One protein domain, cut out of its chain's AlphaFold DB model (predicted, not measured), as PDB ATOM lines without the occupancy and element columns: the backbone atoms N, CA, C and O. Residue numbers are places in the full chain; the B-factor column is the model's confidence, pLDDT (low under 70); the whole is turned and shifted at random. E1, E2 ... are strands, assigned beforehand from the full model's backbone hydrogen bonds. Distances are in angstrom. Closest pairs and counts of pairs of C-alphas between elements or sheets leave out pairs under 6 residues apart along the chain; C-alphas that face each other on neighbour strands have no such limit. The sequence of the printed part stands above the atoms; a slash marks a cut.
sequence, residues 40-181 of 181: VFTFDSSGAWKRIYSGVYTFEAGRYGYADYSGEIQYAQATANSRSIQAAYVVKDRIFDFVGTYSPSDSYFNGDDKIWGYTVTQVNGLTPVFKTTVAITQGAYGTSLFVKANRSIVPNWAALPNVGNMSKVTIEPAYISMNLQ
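What this domain is: This is residues 40 to 181 of the 181 residues of an uncharacterized protein of Enterococcus rotai (UniProt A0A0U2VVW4). The domain is a flattened, closed barrel of eight strands: E4, E5 and E6 make one wall, and E9, E10 and E11 cross behind it as the other, with E1 and the bent E8 joining the two walls. Beyond one end of the ring reach the hairpin E2 and E3, paired onto E11, and the link of residues 150 to 168; short E7 is paired onto E8 near the other end. The printed part has 142 residues with eleven named strands, E1 to E11, no named helix, and the class all strand. Round the ring run E1, E4, E5, E6, E8, E9, E10, E11 and back to E1, antiparallel throughout. The whole is compact, with a radius of gyration of the C-alphas of 15.2 A, and elongated, spanning 48 by 31 by 23 A.

Where its parts are: E1 is residues 40 to 43, beginning at C-alpha 40 at (14.157, 38.144, 30.618). E2 is residues 54 to 60 and E3 residues 63 to 68. E4, residues 71 to 80, is 24.7 A long and bends by 66 degrees at residue 74. E5 is residues 84 to 91, 23.5 A, and E6 residues 94 to 102, 25.5 A. E7 is residues 108 to 110. E8, residues 113 to 123, is 26.4 A long and bends by 64 degrees at residue 120. E9 is residues 132 to 139 and E10 residues 142 to 149. E11, residues 169 to 180, is 26.7 A long, bends by 84 degrees at residue 172 and ends at C-alpha 180 at (10.243, 36.475, 26.236).

How they stand to each other: E1 has E4 on one side, with N 41 and O 78 2.7 A apart, and E11 on the other side, with N 179 and O 42 at 2.8 A. E4, E5 and E6 form a meander, each strand the antiparallel neighbour of the one before; N 88 and O 77 are 2.8 A apart, N 98 and O 87 2.7 A. E6 and E8 are antiparallel at 112 degrees, with N 121 and O 99 at 2.8 A. E7 to E11 form a second meander, with N 110 and O 113 at 2.9 A, N 114 and O 138 at 2.8 A, N 144 and O 137 at 2.8 A and N 176 and O 145 at 2.8 A. The closest C-alphas of E4 and E11, those of Ala 76 and Ile 176, are 7.7 A apart. In the hairpin E2 and E3, N 58 and O 65 are 2.9 A apart; E2 and E11 are antiparallel neighbours, with N 55 and O 170 within hydrogen-bond range at 2.9 A.

The domain as a whole: The two C-alphas farthest apart, those of Ala 61 and Asp 112, are 50.1 A apart. The printed part has no cut. The link E10 to E11 is long, 19 residues. Mean pLDDT of the printed part is 90.8; residues 61 to 63 and 151 to 155 include those under 70.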
ATOM      1  N   VAL A  40      15.039  37.160  29.994       96.56
ATOM      2  CA  VAL A  40      14.157  38.144  30.618       96.56
ATOM      3  C   VAL A  40      12.745  37.911  30.106       96.56
ATOM      4  O   VAL A  40      12.506  37.766  28.911       96.56
ATOM      5  N   PHE A  41      11.808  37.875  31.039       96.75
ATOM      6  CA  PHE A  41      10.398  37.642  30.811       96.75
ATOM      7  C   PHE A  41       9.620  38.841  31.319       96.75
ATOM      8  O   PHE A  41       9.845  39.301  32.439       96.75
ATOM      9  N   THR A  42       8.668  39.316  30.529       97.69
ATOM     10  CA  THR A  42       7.791  40.435  30.888       97.69
ATOM     11  C   THR A  42       6.338  39.996  30.855       97.69
ATOM     12  O   THR A  42       5.993  39.040  30.169       97.69
ATOM     13  N   PHE A  43       5.485  40.660  31.627       97.62
ATOM     14  CA  PHE A  43       4.072  40.314  31.707       97.62
ATOM     15  C   PHE A  43       3.378  40.408  30.351       97.62
ATOM     16  O   PHE A  43       3.353  41.462  29.714       97.62
ATOM     17  N   ASP A  44       2.748  39.309  29.947       96.62
ATOM     18  CA  ASP A  44       1.841  39.300  28.814       96.62
ATOM     19  C   ASP A  44       0.433  39.674  29.285       96.62
ATOM     20  O   ASP A  44      -0.386  38.835  29.672       96.62
ATOM     21  N   SER A  45       0.140  40.973  29.212       93.94
ATOM     22  CA  SER A  45      -1.183  41.516  29.531       93.94
ATOM     23  C   SER A  45      -2.294  41.033  28.592       93.94
ATOM     24  O   SER A  45      -3.461  41.299  28.878       93.94
ATOM     25  N   SER A  46      -1.982  40.324  27.500       93.62
ATOM     26  CA  SER A  46      -2.957  39.740  26.572       93.62
ATOM     27  C   SER A  46      -3.230  38.250  26.833       93.62
ATOM     28  O   SER A  46      -4.346  37.804  26.564       93.62
ATOM     29  N   GLY A  47      -2.294  37.527  27.456       92.19
ATOM     30  CA  GLY A  47      -2.331  36.072  27.657       92.19
ATOM     31  C   GLY A  47      -3.427  35.553  28.594       92.19
ATOM     32  O   GLY A  47      -4.118  36.306  29.262       92.19
ATOM     33  N   ALA A  48      -3.636  34.239  28.665       91.81
ATOM     34  CA  ALA A  48      -4.788  33.683  29.391       91.81
ATOM     35  C   ALA A  48      -4.693  33.779  30.933       91.81
ATOM     36  O   ALA A  48      -5.711  33.668  31.619       91.81
ATOM     37  N   TRP A  49      -3.500  33.993  31.495       95.88
ATOM     38  CA  TRP A  49      -3.244  33.824  32.925       95.88
ATOM     39  C   TRP A  49      -2.833  35.159  33.560       95.88
ATOM     40  O   TRP A  49      -1.683  35.583  33.469       95.88
ATOM     41  N   LYS A  50      -3.793  35.852  34.186       96.06
ATOM     42  CA  LYS A  50      -3.596  37.211  34.742       96.06
ATOM     43  C   LYS A  50      -4.092  37.379  36.173       96.06
ATOM     44  O   LYS A  50      -4.067  38.488  36.694       96.06
ATOM     45  N   ARG A  51      -4.600  36.321  36.806       96.69
ATOM     46  CA  ARG A  51      -5.174  36.387  38.156       96.69
ATOM     47  C   ARG A  51      -4.318  35.615  39.137       96.69
ATOM     48  O   ARG A  51      -3.834  34.533  38.820       96.69
ATOM     49  N   ILE A  52      -4.188  36.162  40.337       96.88
ATOM     50  CA  ILE A  52      -3.443  35.548  41.429       96.88
ATOM     51  C   ILE A  52      -4.215  35.684  42.736       96.88
ATOM     52  O   ILE A  52      -4.907  36.681  42.961       96.88
ATOM     53  N   TYR A  53      -4.075  34.680  43.598       95.62
ATOM     54  CA  TYR A  53      -4.583  34.710  44.964       95.62
ATOM     55  C   TYR A  53      -3.396  34.761  45.911       95.62
ATOM     56  O   TYR A  53      -2.693  33.765  46.111       95.62
ATOM     57  N   SER A  54      -3.131  35.953  46.434       94.69
ATOM     58  CA  SER A  54      -1.977  36.219  47.280       94.69
ATOM     59  C   SER A  54      -2.369  37.030  48.504       94.69
ATOM     60  O   SER A  54      -3.335  37.791  48.506       94.69
ATOM     61  N   GLY A  55      -1.597  36.865  49.569       93.31
ATOM     62  CA  GLY A  55      -1.820  37.583  50.809       93.31
ATOM     63  C   GLY A  55      -0.611  37.568  51.719       93.31
ATOM     64  O   GLY A  55       0.369  36.854  51.489       93.31
ATOM     65  N   VAL A  56      -0.681  38.388  52.761       92.12
ATOM     66  CA  VAL A  56       0.382  38.532  53.756       92.12
ATOM     67  C   VAL A  56      -0.224  38.415  55.143       92.12
ATOM     68  O   VAL A  56      -1.129  39.173  55.494       92.12
ATOM     69  N   TYR A  57       0.296  37.493  55.951       88.62
ATOM     70  CA  TYR A  57      -0.022  37.484  57.375       88.62
ATOM     71  C   TYR A  57       0.745  38.587  58.100       88.62
ATOM     72  O   TYR A  57       1.960  38.725  57.944       88.62
ATOM     73  N   THR A  58       0.040  39.333  58.940       82.19
ATOM     74  CA  THR A  58       0.626  40.324  59.841       82.19
ATOM     75  C   THR A  58       0.606  39.801  61.273       82.19
ATOM     76  O   THR A  58      -0.272  39.035  61.675       82.19
ATOM     77  N   PHE A  59       1.626  40.186  62.036       74.31
ATOM     78  CA  PHE A  59       1.714  39.902  63.462       74.31
ATOM     79  C   PHE A  59       2.154  41.179  64.160       74.31
ATOM     80  O   PHE A  59       3.331  41.534  64.117       74.31
ATOM     81  N   GLU A  60       1.197  41.871  64.767       71.50
ATOM     82  CA  GLU A  60       1.428  43.113  65.500       71.50
ATOM     83  C   GLU A  60       0.847  42.971  66.903       71.50
ATOM     84  O   GLU A  60      -0.301  42.559  67.071       71.50
ATOM     85  N   ALA A  61       1.658  43.272  67.921       69.62
ATOM     86  CA  ALA A  61       1.252  43.253  69.330       69.62
ATOM     87  C   ALA A  61       0.508  41.968  69.771       69.62
ATOM     88  O   ALA A  61      -0.448  42.021  70.544       69.62
ATOM     89  N   GLY A  62       0.919  40.799  69.260       66.75
ATOM     90  CA  GLY A  62       0.305  39.512  69.608       66.75
ATOM     91  C   GLY A  62      -1.001  39.189  68.874       66.75
ATOM     92  O   GLY A  62      -1.595  38.147  69.141       66.75
ATOM     93  N   ARG A  63      -1.460  40.046  67.952       69.50
ATOM     94  CA  ARG A  63      -2.667  39.822  67.146       69.50
ATOM     95  C   ARG A  63      -2.308  39.363  65.738       69.50
ATOM     96  O   ARG A  63      -1.393  39.894  65.110       69.50
ATOM     97  N   TYR A  64      -3.063  38.383  65.248       75.50
ATOM     98  CA  TYR A  64      -2.936  37.856  63.893       75.50
ATOM     99  C   TYR A  64      -3.866  38.608  62.945       75.50
ATOM    100  O   TYR A  64      -5.066  38.703  63.199       75.50
ATOM    101  N   GLY A  65      -3.305  39.107  61.847       84.19
ATOM    102  CA  GLY A  65      -4.052  39.684  60.735       84.19
ATOM    103  C   GLY A  65      -3.714  38.994  59.418       84.19
ATOM    104  O   GLY A  65      -2.678  38.340  59.284       84.19
ATOM    105  N   TYR A  66      -4.600  39.144  58.437       87.88
ATOM    106  CA  TYR A  66      -4.374  38.720  57.060       87.88
ATOM    107  C   TYR A  66      -4.788  39.852  56.126       87.88
ATOM    108  O   TYR A  66      -5.933  40.300  56.164       87.88
ATOM    109  N   ALA A  67      -3.846  40.313  55.311       91.94
ATOM    110  CA  ALA A  67      -4.108  41.266  54.244       91.94
ATOM    111  C   ALA A  67      -4.213  40.504  52.920       91.94
ATOM    112  O   ALA A  67      -3.240  39.883  52.482       91.94
ATOM    113  N   ASP A  68      -5.398  40.546  52.310       93.69
ATOM    114  CA  ASP A  68      -5.668  39.933  51.012       93.69
ATOM    115  C   ASP A  68      -5.275  40.866  49.860       93.69
ATOM    116  O   ASP A  68      -5.760  41.996  49.761       93.69
ATOM    117  N   TYR A  69      -4.452  40.353  48.951       96.12
ATOM    118  CA  TYR A  69      -4.025  41.032  47.730       96.12
ATOM    119  C   TYR A  69      -4.476  40.289  46.466       96.12
ATOM    120  O   TYR A  69      -3.998  40.584  45.380       96.12
ATOM    121  N   SER A  70      -5.437  39.369  46.570       95.88
ATOM    122  CA  SER A  70      -5.953  38.620  45.421       95.88
ATOM    123  C   SER A  70      -6.582  39.538  44.368       95.88
ATOM    124  O   SER A  70      -7.366  40.433  44.705       95.88
ATOM    125  N   GLY A  71      -6.275  39.317  43.090       97.56
ATOM    126  CA  GLY A  71      -6.728  40.194  42.013       97.56
ATOM    127  C   GLY A  71      -6.065  39.930  40.667       97.56
ATOM    128  O   GLY A  71      -5.482  38.869  40.439       97.56
ATOM    129  N   GLU A  72      -6.195  40.904  39.768       97.81
ATOM    130  CA  GLU A  72      -5.504  40.903  38.479       97.81
ATOM    131  C   GLU A  72      -4.095  41.477  38.615       97.81
ATOM    132  O   GLU A  72      -3.882  42.501  39.266       97.81
ATOM    133  N   ILE A  73      -3.142  40.794  37.991       97.88
ATOM    134  CA  ILE A  73      -1.751  41.212  37.887       97.88
ATOM    135  C   ILE A  73      -1.707  42.518  37.088       97.88
ATOM    136  O   ILE A  73      -2.181  42.586  35.956       97.88
ATOM    137  N   GLN A  74      -1.121  43.552  37.684       97.50
ATOM    138  CA  GLN A  74      -0.870  44.842  37.035       97.50
ATOM    139  C   GLN A  74       0.451  44.808  36.254       97.50
ATOM    140  O   GLN A  74       0.586  45.435  35.207       97.50
ATOM    141  N   TYR A  75       1.431  44.071  36.777       96.50
ATOM    142  CA  TYR A  75       2.768  43.930  36.212       96.50
ATOM    143  C   TYR A  75       3.410  42.637  36.710       96.50
ATOM    144  O   TYR A  75       3.176  42.223  37.845       96.50
ATOM    145  N   ALA A  76       4.262  42.036  35.892       98.00
ATOM    146  CA  ALA A  76       5.147  40.952  36.280       98.00
ATOM    147  C   ALA A  76       6.415  40.969  35.425       98.00
ATOM    148  O   ALA A  76       6.401  41.369  34.259       98.00
ATOM    149  N   GLN A  77       7.513  40.516  36.012       98.19
ATOM    150  CA  GLN A  77       8.790  40.359  35.336       98.19
ATOM    151  C   GLN A  77       9.553  39.203  35.967       98.19
ATOM    152  O   GLN A  77       9.445  38.972  37.170       98.19
ATOM    153  N   ALA A  78      10.346  38.496  35.174       98.19
ATOM    154  CA  ALA A  78      11.323  37.559  35.695       98.19
ATOM    155  C   ALA A  78      12.613  37.620  34.884       98.19
ATOM    156  O   ALA A  78      12.577  37.690  33.664       98.19
ATOM    157  N   THR A  79      13.745  37.539  35.564       98.00
ATOM    158  CA  THR A  79      15.054  37.297  34.967       98.00
ATOM    159  C   THR A  79      15.558  35.982  35.529       98.00
ATOM    160  O   THR A  79      15.708  35.845  36.745       98.00
ATOM    161  N   ALA A  80      15.790  35.000  34.665       97.50
ATOM    162  CA  ALA A  80      16.112  33.644  35.091       97.50
ATOM    163  C   ALA A  80      17.235  33.037  34.250       97.50
ATOM    164  O   ALA A  80      17.391  33.360  33.076       97.50
ATOM    165  N   ASN A  81      18.015  32.148  34.860       96.06
ATOM    166  CA  ASN A  81      19.007  31.313  34.187       96.06
ATOM    167  C   ASN A  81      19.106  29.938  34.878       96.06
ATOM    168  O   ASN A  81      18.357  29.645  35.810       96.06
ATOM    169  N   SER A  82      20.046  29.089  34.463       94.56
ATOM    170  CA  SER A  82      20.253  27.741  35.021       94.56
ATOM    171  C   SER A  82      20.807  27.711  36.457       94.56
ATOM    172  O   SER A  82      21.124  26.642  36.979       94.56
ATOM    173  N   ARG A  83      20.933  28.866  37.124       96.56
ATOM    174  CA  ARG A  83      21.451  29.003  38.496       96.56
ATOM    175  C   ARG A  83      20.487  29.724  39.426       96.56
ATOM    176  O   ARG A  83      20.366  29.336  40.587       96.56
ATOM    177  N   SER A  84      19.813  30.766  38.951       97.69
ATOM    178  CA  SER A  84      18.983  31.627  39.789       97.69
ATOM    179  C   SER A  84      17.823  32.255  39.031       97.69
ATOM    180  O   SER A  84      17.808  32.306  37.801       97.69
ATOM    181  N   ILE A  85      16.884  32.791  39.802       98.38
ATOM    182  CA  ILE A  85      15.792  33.627  39.323       98.38
ATOM    183  C   ILE A  85      15.645  34.853  40.221       98.38
ATOM    184  O   ILE A  85      15.764  34.756  41.445       98.38
ATOM    185  N   GLN A  86      15.345  35.985  39.598       98.38
ATOM    186  CA  GLN A  86      14.692  37.112  40.238       98.38
ATOM    187  C   GLN A  86      13.364  37.333  39.524       98.38
ATOM    188  O   GLN A  86      13.347  37.521  38.312       98.38
ATOM    189  N   ALA A  87      12.257  37.269  40.247       98.31
ATOM    190  CA  ALA A  87      10.931  37.464  39.680       98.31
ATOM    191  C   ALA A  87      10.135  38.414  40.556       98.31
ATOM    192  O   ALA A  87      10.267  38.381  41.771       98.31
ATOM    193  N   ALA A  88       9.273  39.218  39.957       98.12
ATOM    194  CA  ALA A  88       8.364  40.069  40.692       98.12
ATOM    195  C   ALA A  88       7.005  40.122  40.008       98.12
ATOM    196  O   ALA A  88       6.911  40.038  38.783       98.12
ATOM    197  N   TYR A  89       5.956  40.310  40.800       98.06
ATOM    198  CA  TYR A  89       4.656  40.727  40.292       98.06
ATOM    199  C   TYR A  89       4.024  41.792  41.185       98.06
ATOM    200  O   TYR A  89       4.370  41.937  42.360       98.06
ATOM    201  N   VAL A  90       3.082  42.534  40.609       97.88
ATOM    202  CA  VAL A  90       2.314  43.587  41.272       97.88
ATOM    203  C   VAL A  90       0.830  43.280  41.152       97.88
ATOM    204  O   VAL A  90       0.333  43.002  40.060       97.88
ATOM    205  N   VAL A  91       0.126  43.327  42.278       97.25
ATOM    206  CA  VAL A  91      -1.329  43.161  42.357       97.25
ATOM    207  C   VAL A  91      -1.869  44.073  43.453       97.25
ATOM    208  O   VAL A  91      -1.319  44.104  44.554       97.25
ATOM    209  N   LYS A  92      -2.930  44.836  43.160       96.19
ATOM    210  CA  LYS A  92      -3.490  45.854  44.074       96.19
ATOM    211  C   LYS A  92      -2.403  46.757  44.684       96.19
ATOM    212  O   LYS A  92      -2.352  46.942  45.898       96.19
ATOM    213  N   ASP A  93      -1.482  47.234  43.846       92.75
ATOM    214  CA  ASP A  93      -0.350  48.104  44.205       92.75
ATOM    215  C   ASP A  93       0.667  47.477  45.180       92.75
ATOM    216  O   ASP A  93       1.616  48.126  45.626       92.75
ATOM    217  N   ARG A  94       0.521  46.183  45.493       96.00
ATOM    218  CA  ARG A  94       1.466  45.420  46.303       96.00
ATOM    219  C   ARG A  94       2.450  44.682  45.412       96.00
ATOM    220  O   ARG A  94       2.059  43.849  44.598       96.00
ATOM    221  N   ILE A  95       3.734  44.935  45.644       96.69
ATOM    222  CA  ILE A  95       4.836  44.222  44.998       96.69
ATOM    223  C   ILE A  95       5.191  42.970  45.808       96.69
ATOM    224  O   ILE A  95       5.376  43.026  47.034       96.69
ATOM    225  N   PHE A  96       5.314  41.854  45.098       97.00
ATOM    226  CA  PHE A  96       5.910  40.616  45.578       97.00
ATOM    227  C   PHE A  96       7.132  40.318  44.712       97.00
ATOM    228  O   PHE A  96       6.984  39.977  43.545       97.00
ATOM    229  N   ASP A  97       8.316  40.493  45.284       97.75
ATOM    230  CA  ASP A  97       9.627  40.254  44.686       97.75
ATOM    231  C   ASP A  97      10.223  38.972  45.273       97.75
ATOM    232  O   ASP A  97      10.153  38.740  46.479       97.75
ATOM    233  N   PHE A  98      10.786  38.129  44.420       98.19
ATOM    234  CA  PHE A  98      11.266  36.791  44.725       98.19
ATOM    235  C   PHE A  98      12.693  36.648  44.225       98.19
ATOM    236  O   PHE A  98      12.977  36.896  43.055       98.19
ATOM    237  N   VAL A  99      13.562  36.131  45.086       98.44
ATOM    238  CA  VAL A  99      14.896  35.664  44.704       98.44
ATOM    239  C   VAL A  99      14.974  34.180  45.001       98.44
ATOM    240  O   VAL A  99      14.599  33.734  46.089       98.44
ATOM    241  N   GLY A 100      15.435  33.401  44.029       97.75
ATOM    242  CA  GLY A 100      15.502  31.953  44.147       97.75
ATOM    243  C   GLY A 100      16.706  31.337  43.458       97.75
ATOM    244  O   GLY A 100      17.326  31.925  42.571       97.75
ATOM    245  N   THR A 101      17.020  30.116  43.871       97.62
ATOM    246  CA  THR A 101      18.076  29.284  43.295       97.62
ATOM    247  C   THR A 101      17.466  28.142  42.504       97.62
ATOM    248  O   THR A 101      16.431  27.594  42.894       97.62
ATOM    249  N   TYR A 102      18.123  27.769  41.410       96.25
ATOM    250  CA  TYR A 102      17.702  26.667  40.558       96.25
ATOM    251  C   TYR A 102      17.549  25.372  41.364       96.25
ATOM    252  O   TYR A 102      18.388  25.041  42.204       96.25
ATOM    253  N   SER A 103      16.455  24.658  41.113       94.12
ATOM    254  CA  SER A 103      16.094  23.416  41.787       94.12
ATOM    255  C   SER A 103      15.991  22.299  40.752       94.12
ATOM    256  O   SER A 103      14.971  22.192  40.065       94.12
ATOM    257  N   PRO A 104      17.019  21.437  40.628       90.38
ATOM    258  CA  PRO A 104      16.980  20.308  39.702       90.38
ATOM    259  C   PRO A 104      15.805  19.362  39.966       90.38
ATOM    260  O   PRO A 104      15.253  18.805  39.029       90.38
ATOM    261  N   SER A 105      15.393  19.199  41.230       89.75
ATOM    262  CA  SER A 105      14.260  18.341  41.601       89.75
ATOM    263  C   SER A 105      12.898  18.926  41.228       89.75
ATOM    264  O   SER A 105      11.946  18.171  41.078       89.75
ATOM    265  N   ASP A 106      12.801  20.252  41.094       89.31
ATOM    266  CA  ASP A 106      11.572  20.937  40.671       89.31
ATOM    267  C   ASP A 106      11.606  21.301  39.172       89.31
ATOM    268  O   ASP A 106      10.693  21.962  38.679       89.31
ATOM    269  N   SER A 107      12.649  20.878  38.446       90.12
ATOM    270  CA  SER A 107      12.830  21.128  37.014       90.12
ATOM    271  C   SER A 107      12.666  19.835  36.229       90.12
ATOM    272  O   SER A 107      13.402  18.872  36.432       90.12
ATOM    273  N   TYR A 108      11.671  19.791  35.351       90.19
ATOM    274  CA  TYR A 108      11.275  18.571  34.659       90.19
ATOM    275  C   TYR A 108      10.496  18.892  33.383       90.19
ATOM    276  O   TYR A 108      10.074  20.026  33.151       90.19
ATOM    277  N   PHE A 109      10.304  17.870  32.555       89.44
ATOM    278  CA  PHE A 109       9.372  17.920  31.436       89.44
ATOM    279  C   PHE A 109       8.027  17.344  31.869       89.44
ATOM    280  O   PHE A 109       7.974  16.279  32.488       89.44
ATOM    281  N   ASN A 110       6.945  18.034  31.529       84.94
ATOM    282  CA  ASN A 110       5.582  17.557  31.711       84.94
ATOM    283  C   ASN A 110       4.889  17.477  30.349       84.94
ATOM    284  O   ASN A 110       4.278  18.439  29.891       84.94
ATOM    285  N   GLY A 111       5.028  16.336  29.674       86.06
ATOM    286  CA  GLY A 111       4.636  16.227  28.270       86.06
ATOM    287  C   GLY A 111       5.511  17.125  27.395       86.06
ATOM    288  O   GLY A 111       6.735  17.013  27.443       86.06
ATOM    289  N   ASP A 112       4.877  18.014  26.632       83.50
ATOM    290  CA  ASP A 112       5.560  18.984  25.763       83.50
ATOM    291  C   ASP A 112       6.033  20.238  26.536       83.50
ATOM    292  O   ASP A 112       6.758  21.066  25.983       83.50
ATOM    293  N   ASP A 113       5.660  20.379  27.815       88.06
ATOM    294  CA  ASP A 113       6.005  21.550  28.620       88.06
ATOM    295  C   ASP A 113       7.361  21.365  29.322       88.06
ATOM    296  O   ASP A 113       7.591  20.382  30.033       88.06
ATOM    297  N   LYS A 114       8.253  22.350  29.181       91.94
ATOM    298  CA  LYS A 114       9.552  22.422  29.863       91.94
ATOM    299  C   LYS A 114       9.444  23.338  31.079       91.94
ATOM    300  O   LYS A 114       9.079  24.508  30.946       91.94
ATOM    301  N   ILE A 115       9.772  22.822  32.264       93.62
ATOM    302  CA  ILE A 115       9.644  23.548  33.534       93.62
ATOM    303  C   ILE A 115      11.027  23.757  34.152       93.62
ATOM    304  O   ILE A 115      11.741  22.799  34.445       93.62
ATOM    305  N   TRP A 116      11.371  25.021  34.394       95.81
ATOM    306  CA  TRP A 116      12.563  25.439  35.130       95.81
ATOM    307  C   TRP A 116      12.152  25.878  36.529       95.81
ATOM    308  O   TRP A 116      11.614  26.971  36.702       95.81
ATOM    309  N   GLY A 117      12.357  25.008  37.513       96.44
ATOM    310  CA  GLY A 117      11.957  25.223  38.898       96.44
ATOM    311  C   GLY A 117      13.037  25.902  39.734       96.44
ATOM    312  O   GLY A 117      14.227  25.600  39.627       96.44
ATOM    313  N   TYR A 118      12.605  26.787  40.628       97.31
ATOM    314  CA  TYR A 118      13.461  27.514  41.556       97.31
ATOM    315  C   TYR A 118      12.894  27.443  42.974       97.31
ATOM    316  O   TYR A 118      11.708  27.693  43.216       97.31
ATOM    317  N   THR A 119      13.766  27.146  43.935       95.50
ATOM    318  CA  THR A 119      13.451  27.308  45.358       95.50
ATOM    319  C   THR A 119      13.715  28.754  45.746       95.50
ATOM    320  O   THR A 119      14.829  29.251  45.586       95.50
ATOM    321  N   VAL A 120      12.693  29.438  46.257       97.12
ATOM    322  CA  VAL A 120      12.804  30.837  46.673       97.12
ATOM    323  C   VAL A 120      13.485  30.929  48.032       97.12
ATOM    324  O   VAL A 120      13.058  30.300  49.000       97.12
ATOM    325  N   THR A 121      14.530  31.748  48.102       96.44
ATOM    326  CA  THR A 121      15.304  32.022  49.316       96.44
ATOM    327  C   THR A 121      14.910  33.346  49.961       96.44
ATOM    328  O   THR A 121      15.071  33.496  51.172       96.44
ATOM    329  N   GLN A 122      14.358  34.288  49.188       96.94
ATOM    330  CA  GLN A 122      13.881  35.574  49.690       96.94
ATOM    331  C   GLN A 122      12.576  35.996  49.022       96.94
ATOM    332  O   GLN A 122      12.390  35.811  47.821       96.94
ATOM    333  N   VAL A 123      11.702  36.619  49.808       96.12
ATOM    334  CA  VAL A 123      10.503  37.312  49.338       96.12
ATOM    335  C   VAL A 123      10.498  38.716  49.929       96.12
ATOM    336  O   VAL A 123      10.511  38.862  51.154       96.12
ATOM    337  N   ASN A 124      10.498  39.746  49.082       95.06
ATOM    338  CA  ASN A 124      10.673  41.154  49.458       95.06
ATOM    339  C   ASN A 124      11.898  41.366  50.373       95.06
ATOM    340  O   ASN A 124      11.818  42.064  51.384       95.06
ATOM    341  N   GLY A 125      13.013  40.694  50.062       95.00
ATOM    342  CA  GLY A 125      14.263  40.751  50.833       95.00
ATOM    343  C   GLY A 125      14.282  39.954  52.146       95.00
ATOM    344  O   GLY A 125      15.299  39.959  52.836       95.00
ATOM    345  N   LEU A 126      13.201  39.251  52.504       94.12
ATOM    346  CA  LEU A 126      13.100  38.484  53.753       94.12
ATOM    347  C   LEU A 126      13.050  36.978  53.491       94.12
ATOM    348  O   LEU A 126      12.416  36.528  52.537       94.12
ATOM    349  N   THR A 127      13.631  36.178  54.389       92.94
ATOM    350  CA  THR A 127      13.517  34.712  54.331       92.94
ATOM    351  C   THR A 127      12.045  34.297  54.436       92.94
ATOM    352  O   THR A 127      11.362  34.728  55.376       92.94
ATOM    353  N   PRO A 128      11.521  33.477  53.510       91.81
ATOM    354  CA  PRO A 128      10.134  33.049  53.555       91.81
ATOM    355  C   PRO A 128       9.915  32.009  54.654       91.81
ATOM    356  O   PRO A 128      10.688  31.069  54.817       91.81
ATOM    357  N   VAL A 129       8.823  32.159  55.402       90.25
ATOM    358  CA  VAL A 129       8.385  31.161  56.394       90.25
ATOM    359  C   VAL A 129       7.796  29.938  55.700       90.25
ATOM    360  O   VAL A 129       7.953  28.807  56.154       90.25
ATOM    361  N   PHE A 130       7.105  30.168  54.587       89.50
ATOM    362  CA  PHE A 130       6.485  29.130  53.783       89.50
ATOM    363  C   PHE A 130       7.401  28.727  52.634       89.50
ATOM    364  O   PHE A 130       7.986  29.587  51.974       89.50
ATOM    365  N   LYS A 131       7.478  27.422  52.336       90.12
ATOM    366  CA  LYS A 131       8.196  26.948  51.146       90.12
ATOM    367  C   LYS A 131       7.576  27.601  49.910       90.12
ATOM    368  O   LYS A 131       6.431  27.302  49.551       90.12
ATOM    369  N   THR A 132       8.357  28.468  49.284       93.38
ATOM    370  CA  THR A 132       7.958  29.240  48.115       93.38
ATOM    371  C   THR A 132       8.726  28.730  46.902       93.38
ATOM    372  O   THR A 132       9.937  28.513  46.959       93.38
ATOM    373  N   THR A 133       7.999  28.489  45.821       93.81
ATOM    374  CA  THR A 133       8.510  27.975  44.558       93.81
ATOM    375  C   THR A 133       8.099  28.934  43.459       93.81
ATOM    376  O   THR A 133       6.949  29.380  43.405       93.81
ATOM    377  N   VAL A 134       9.050  29.228  42.585       97.31
ATOM    378  CA  VAL A 134       8.825  29.955  41.340       97.31
ATOM    379  C   VAL A 134       9.320  29.067  40.211       97.31
ATOM    380  O   VAL A 134      10.322  28.376  40.380       97.31
ATOM    381  N   ALA A 135       8.630  29.055  39.078       97.12
ATOM    382  CA  ALA A 135       9.108  28.351  37.900       97.12
ATOM    383  C   ALA A 135       8.806  29.119  36.615       97.12
ATOM    384  O   ALA A 135       7.804  29.825  36.530       97.12
ATOM    385  N   ILE A 136       9.666  28.946  35.613       97.12
ATOM    386  CA  ILE A 136       9.360  29.330  34.235       97.12
ATOM    387  C   ILE A 136       8.878  28.079  33.510       97.12
ATOM    388  O   ILE A 136       9.607  27.090  33.422       97.12
ATOM    389  N   THR A 137       7.650  28.125  33.006       94.62
ATOM    390  CA  THR A 137       7.052  27.056  32.206       94.62
ATOM    391  C   THR A 137       6.959  27.518  30.762       94.62
ATOM    392  O   THR A 137       6.328  28.534  30.478       94.62
ATOM    393  N   GLN A 138       7.576  26.767  29.858       91.56
ATOM    394  CA  GLN A 138       7.451  26.937  28.414       91.56
ATOM    395  C   GLN A 138       6.638  25.771  27.866       91.56
ATOM    396  O   GLN A 138       7.066  24.628  28.005       91.56
ATOM    397  N   GLY A 139       5.481  26.050  27.270       84.94
ATOM    398  CA  GLY A 139       4.549  24.996  26.889       84.94
ATOM    399  C   GLY A 139       3.556  25.381  25.803       84.94
ATOM    400  O   GLY A 139       3.660  26.437  25.178       84.94
ATOM    401  N   ALA A 140       2.553  24.523  25.610       77.12
ATOM    402  CA  ALA A 140       1.538  24.667  24.557       77.12
ATOM    403  C   ALA A 140       0.708  25.966  24.647       77.12
ATOM    404  O   ALA A 140       0.135  26.406  23.653       77.12
ATOM    405  N   TYR A 141       0.646  26.584  25.829       79.94
ATOM    406  CA  TYR A 141      -0.070  27.840  26.079       79.94
ATOM    407  C   TYR A 141       0.862  29.060  26.160       79.94
ATOM    408  O   TYR A 141       0.472  30.098  26.695       79.94
ATOM    409  N   GLY A 142       2.091  28.929  25.653       88.75
ATOM    410  CA  GLY A 142       3.123  29.958  25.702       88.75
ATOM    411  C   GLY A 142       4.010  29.866  26.943       88.75
ATOM    412  O   GLY A 142       4.080  28.835  27.622       88.75
ATOM    413  N   THR A 143       4.718  30.958  27.223       94.44
ATOM    414  CA  THR A 143       5.596  31.073  28.390       94.44
ATOM    415  C   THR A 143       4.816  31.625  29.577       94.44
ATOM    416  O   THR A 143       4.037  32.570  29.456       94.44
ATOM    417  N   SER A 144       5.023  31.044  30.754       96.00
ATOM    418  CA  SER A 144       4.393  31.512  31.983       96.00
ATOM    419  C   SER A 144       5.335  31.458  33.178       96.00
ATOM    420  O   SER A 144       6.243  30.629  33.255       96.00
ATOM    421  N   LEU A 145       5.098  32.365  34.121       97.50
ATOM    422  CA  LEU A 145       5.693  32.366  35.445       97.50
ATOM    423  C   LEU A 145       4.728  31.660  36.396       97.50
ATOM    424  O   LEU A 145       3.659  32.185  36.706       97.50
ATOM    425  N   PHE A 146       5.101  30.481  36.872       96.88
ATOM    426  CA  PHE A 146       4.404  29.805  37.955       96.88
ATOM    427  C   PHE A 146       4.911  30.319  39.301       96.88
ATOM    428  O   PHE A 146       6.120  30.367  39.533       96.88
ATOM    429  N   VAL A 147       4.001  30.663  40.211       96.62
ATOM    430  CA  VAL A 147       4.335  31.090  41.572       96.62
ATOM    431  C   VAL A 147       3.462  30.349  42.572       96.62
ATOM    432  O   VAL A 147       2.253  30.199  42.393       96.62
ATOM    433  N   LYS A 148       4.083  29.891  43.658       94.88
ATOM    434  CA  LYS A 148       3.395  29.212  44.750       94.88
ATOM    435  C   LYS A 148       4.126  29.440  46.064       94.88
ATOM    436  O   LYS A 148       5.320  29.187  46.150       94.88
ATOM    437  N   ALA A 149       3.401  29.798  47.116       91.75
ATOM    438  CA  ALA A 149       3.905  29.780  48.487       91.75
ATOM    439  C   ALA A 149       3.005  28.850  49.300       91.75
ATOM    440  O   ALA A 149       1.895  29.222  49.683       91.75
ATOM    441  N   ASN A 150       3.463  27.606  49.493       72.19
ATOM    442  CA  ASN A 150       2.676  26.550  50.127       72.19
ATOM    443  C   ASN A 150       2.246  26.976  51.531       72.19
ATOM    444  O   ASN A 150       3.074  27.050  52.439       72.19
ATOM    445  N   ARG A 151       0.938  27.126  51.747       69.44
ATOM    446  CA  ARG A 151       0.390  27.084  53.098       69.44
ATOM    447  C   ARG A 151       0.580  25.664  53.636       69.44
ATOM    448  O   ARG A 151      -0.167  24.759  53.283       69.44
ATOM    449  N   SER A 152       1.586  25.469  54.480       57.38
ATOM    450  CA  SER A 152       1.523  24.407  55.483       57.38
ATOM    451  C   SER A 152       0.758  24.937  56.701       57.38
ATOM    452  O   SER A 152       0.450  26.132  56.757       57.38
ATOM    453  N   ILE A 153       0.412  24.053  57.642       60.06
ATOM    454  CA  ILE A 153      -0.212  24.365  58.942       60.06
ATOM    455  C   ILE A 153       0.309  25.711  59.461       60.06
ATOM    456  O   ILE A 153       1.514  25.955  59.385       60.06
ATOM    457  N   VAL A 154      -0.593  26.582  59.946       64.88
ATOM    458  CA  VAL A 154      -0.231  27.916  60.462       64.88
ATOM    459  C   VAL A 154       0.985  27.751  61.381       64.88
ATOM    460  O   VAL A 154       0.864  27.051  62.389       64.88
ATOM    461  N   PRO A 155       2.155  28.312  61.021       69.06
ATOM    462  CA  PRO A 155       3.367  28.115  61.792       69.06
ATOM    463  C   PRO A 155       3.108  28.544  63.228       69.06
ATOM    464  O   PRO A 155       2.415  29.537  63.458       69.06
ATOM    465  N   ASN A 156       3.659  27.820  64.203       77.06
ATOM    466  CA  ASN A 156       3.669  28.309  65.574       77.06
ATOM    467  C   ASN A 156       4.582  29.542  65.625       77.06
ATOM    468  O   ASN A 156       5.777  29.439  65.887       77.06
ATOM    469  N   TRP A 157       4.017  30.708  65.317       77.69
ATOM    470  CA  TRP A 157       4.747  31.960  65.162       77.69
ATOM    471  C   TRP A 157       5.500  32.351  66.434       77.69
ATOM    472  O   TRP A 157       6.562  32.958  66.341       77.69
ATOM    473  N   ALA A 158       4.987  31.956  67.604       74.19
ATOM    474  CA  ALA A 158       5.637  32.177  68.892       74.19
ATOM    475  C   ALA A 158       6.921  31.346  69.072       74.19
ATOM    476  O   ALA A 158       7.775  31.713  69.871       74.19
ATOM    477  N   ALA A 159       7.072  30.246  68.329       79.31
ATOM    478  CA  ALA A 159       8.261  29.399  68.354       79.31
ATOM    479  C   ALA A 159       9.303  29.781  67.287       79.31
ATOM    480  O   ALA A 159      10.408  29.240  67.299       79.31
ATOM    481  N   LEU A 160       8.973  30.688  66.357       78.06
ATOM    482  CA  LEU A 160       9.897  31.112  65.307       78.06
ATOM    483  C   LEU A 160      10.775  32.277  65.793       78.06
ATOM    484  O   LEU A 160      10.249  33.339  66.143       78.06
ATOM    485  N   PRO A 161      12.112  32.132  65.788       77.75
ATOM    486  CA  PRO A 161      13.002  33.224  66.153       77.75
ATOM    487  C   PRO A 161      12.900  34.353  65.123       77.75
ATOM    488  O   PRO A 161      12.857  34.108  63.920       77.75
ATOM    489  N   ASN A 162      12.884  35.604  65.594       82.19
ATOM    490  CA  ASN A 162      12.877  36.803  64.746       82.19
ATOM    491  C   ASN A 162      11.763  36.819  63.685       82.19
ATOM    492  O   ASN A 162      11.933  37.377  62.604       82.19
ATOM    493  N   VAL A 163      10.598  36.249  64.007       81.06
ATOM    494  CA  VAL A 163       9.435  36.136  63.112       81.06
ATOM    495  C   VAL A 163       8.976  37.469  62.502       81.06
ATOM    496  O   VAL A 163       8.353  37.496  61.440       81.06
ATOM    497  N   GLY A 164       9.268  38.597  63.157       78.31
ATOM    498  CA  GLY A 164       9.032  39.944  62.628       78.31
ATOM    499  C   GLY A 164       9.803  40.238  61.336       78.31
ATOM    500  O   GLY A 164       9.297  40.963  60.491       78.31
ATOM    501  N   ASN A 165      10.958  39.594  61.149       85.00
ATOM    502  CA  ASN A 165      11.884  39.803  60.034       85.00
ATOM    503  C   ASN A 165      11.782  38.701  58.965       85.00
ATOM    504  O   ASN A 165      12.712  38.499  58.189       85.00
ATOM    505  N   MET A 166      10.684  37.945  58.941       90.06
ATOM    506  CA  MET A 166      10.463  36.892  57.951       90.06
ATOM    507  C   MET A 166       9.293  37.236  57.032       90.06
ATOM    508  O   MET A 166       8.322  37.870  57.455       90.06
ATOM    509  N   SER A 167       9.348  36.764  55.786       91.19
ATOM    510  CA  SER A 167       8.222  36.882  54.865       91.19
ATOM    511  C   SER A 167       7.150  35.844  55.189       91.19
ATOM    512  O   SER A 167       7.413  34.645  55.292       91.19
ATOM    513  N   LYS A 168       5.915  36.322  55.330       90.62
ATOM    514  CA  LYS A 168       4.727  35.532  55.696       90.62
ATOM    515  C   LYS A 168       3.723  35.487  54.544       90.62
ATOM    516  O   LYS A 168       2.512  35.480  54.761       90.62
ATOM    517  N   VAL A 169       4.254  35.553  53.327       92.06
ATOM    518  CA  VAL A 169       3.492  35.579  52.082       92.06
ATOM    519  C   VAL A 169       2.870  34.212  51.823       92.06
ATOM    520  O   VAL A 169       3.547  33.189  51.901       92.06
ATOM    521  N   THR A 170       1.587  34.203  51.475       92.94
ATOM    522  CA  THR A 170       0.884  33.026  50.959       92.94
ATOM    523  C   THR A 170       0.396  33.294  49.554       92.94
ATOM    524  O   THR A 170      -0.118  34.375  49.280       92.94
ATOM    525  N   ILE A 171       0.567  32.311  48.676       94.94
ATOM    526  CA  ILE A 171       0.215  32.403  47.262       94.94
ATOM    527  C   ILE A 171      -0.340  31.042  46.869       94.94
ATOM    528  O   ILE A 171       0.382  30.038  46.941       94.94
ATOM    529  N   GLU A 172      -1.617  31.004  46.493       94.00
ATOM    530  CA  GLU A 172      -2.182  29.809  45.870       94.00
ATOM    531  C   GLU A 172      -1.464  29.542  44.542       94.00
ATOM    532  O   GLU A 172      -1.049  30.499  43.888       94.00
ATOM    533  N   PRO A 173      -1.291  28.273  44.133       94.75
ATOM    534  CA  PRO A 173      -0.647  27.952  42.865       94.75
ATOM    535  C   PRO A 173      -1.280  28.740  41.718       94.75
ATOM    536  O   PRO A 173      -2.465  28.576  41.430       94.75
ATOM    537  N   ALA A 174      -0.486  29.580  41.067       95.06
ATOM    538  CA  ALA A 174      -0.944  30.417  39.974       95.06
ATOM    539  C   ALA A 174       0.120  30.476  38.887       95.06
ATOM    540  O   ALA A 174       1.318  30.411  39.172       95.06
ATOM    541  N   TYR A 175      -0.331  30.635  37.648       96.19
ATOM    542  CA  TYR A 175       0.539  30.993  36.541       96.19
ATOM    543  C   TYR A 175       0.210  32.413  36.099       96.19
ATOM    544  O   TYR A 175      -0.928  32.872  36.218       96.19
ATOM    545  N   ILE A 176       1.222  33.098  35.588       97.62
ATOM    546  CA  ILE A 176       1.142  34.442  35.033       97.62
ATOM    547  C   ILE A 176       1.685  34.346  33.609       97.62
ATOM    548  O   ILE A 176       2.783  33.826  33.419       97.62
ATOM    549  N   SER A 177       0.925  34.789  32.611       97.44
ATOM    550  CA  SER A 177       1.358  34.785  31.210       97.44
ATOM    551  C   SER A 177       2.528  35.747  31.008       97.44
ATOM    552  O   SER A 177       2.497  36.874  31.507       97.44
ATOM    553  N   MET A 178       3.558  35.307  30.283       97.00
ATOM    554  CA  MET A 178       4.789  36.069  30.071       97.00
ATOM    555  C   MET A 178       5.222  36.047  28.602       97.00
ATOM    556  O   MET A 178       5.111  35.024  27.930       97.00
ATOM    557  N   ASN A 179       5.824  37.141  28.147       94.81
ATOM    558  CA  ASN A 179       6.563  37.230  26.893       94.81
ATOM    559  C   ASN A 179       8.065  37.126  27.162       94.81
ATOM    560  O   ASN A 179       8.563  37.711  28.126       94.81
ATOM    561  N   LEU A 180       8.783  36.404  26.301       92.69
ATOM    562  CA  LEU A 180      10.243  36.475  26.236       92.69
ATOM    563  C   LEU A 180      10.636  37.820  25.606       92.69
ATOM    564  O   LEU A 180      10.028  38.215  24.610       92.69
ATOM    565  N   GLN A 181      11.595  38.521  26.211       88.12
ATOM    566  CA  GLN A 181      12.104  39.803  25.716       88.12
ATOM    567  C   GLN A 181      13.268  39.624  24.737       88.12
ATOM    568  O   GLN A 181      14.105  38.724  24.980       88.12
TER     569      GLN A 181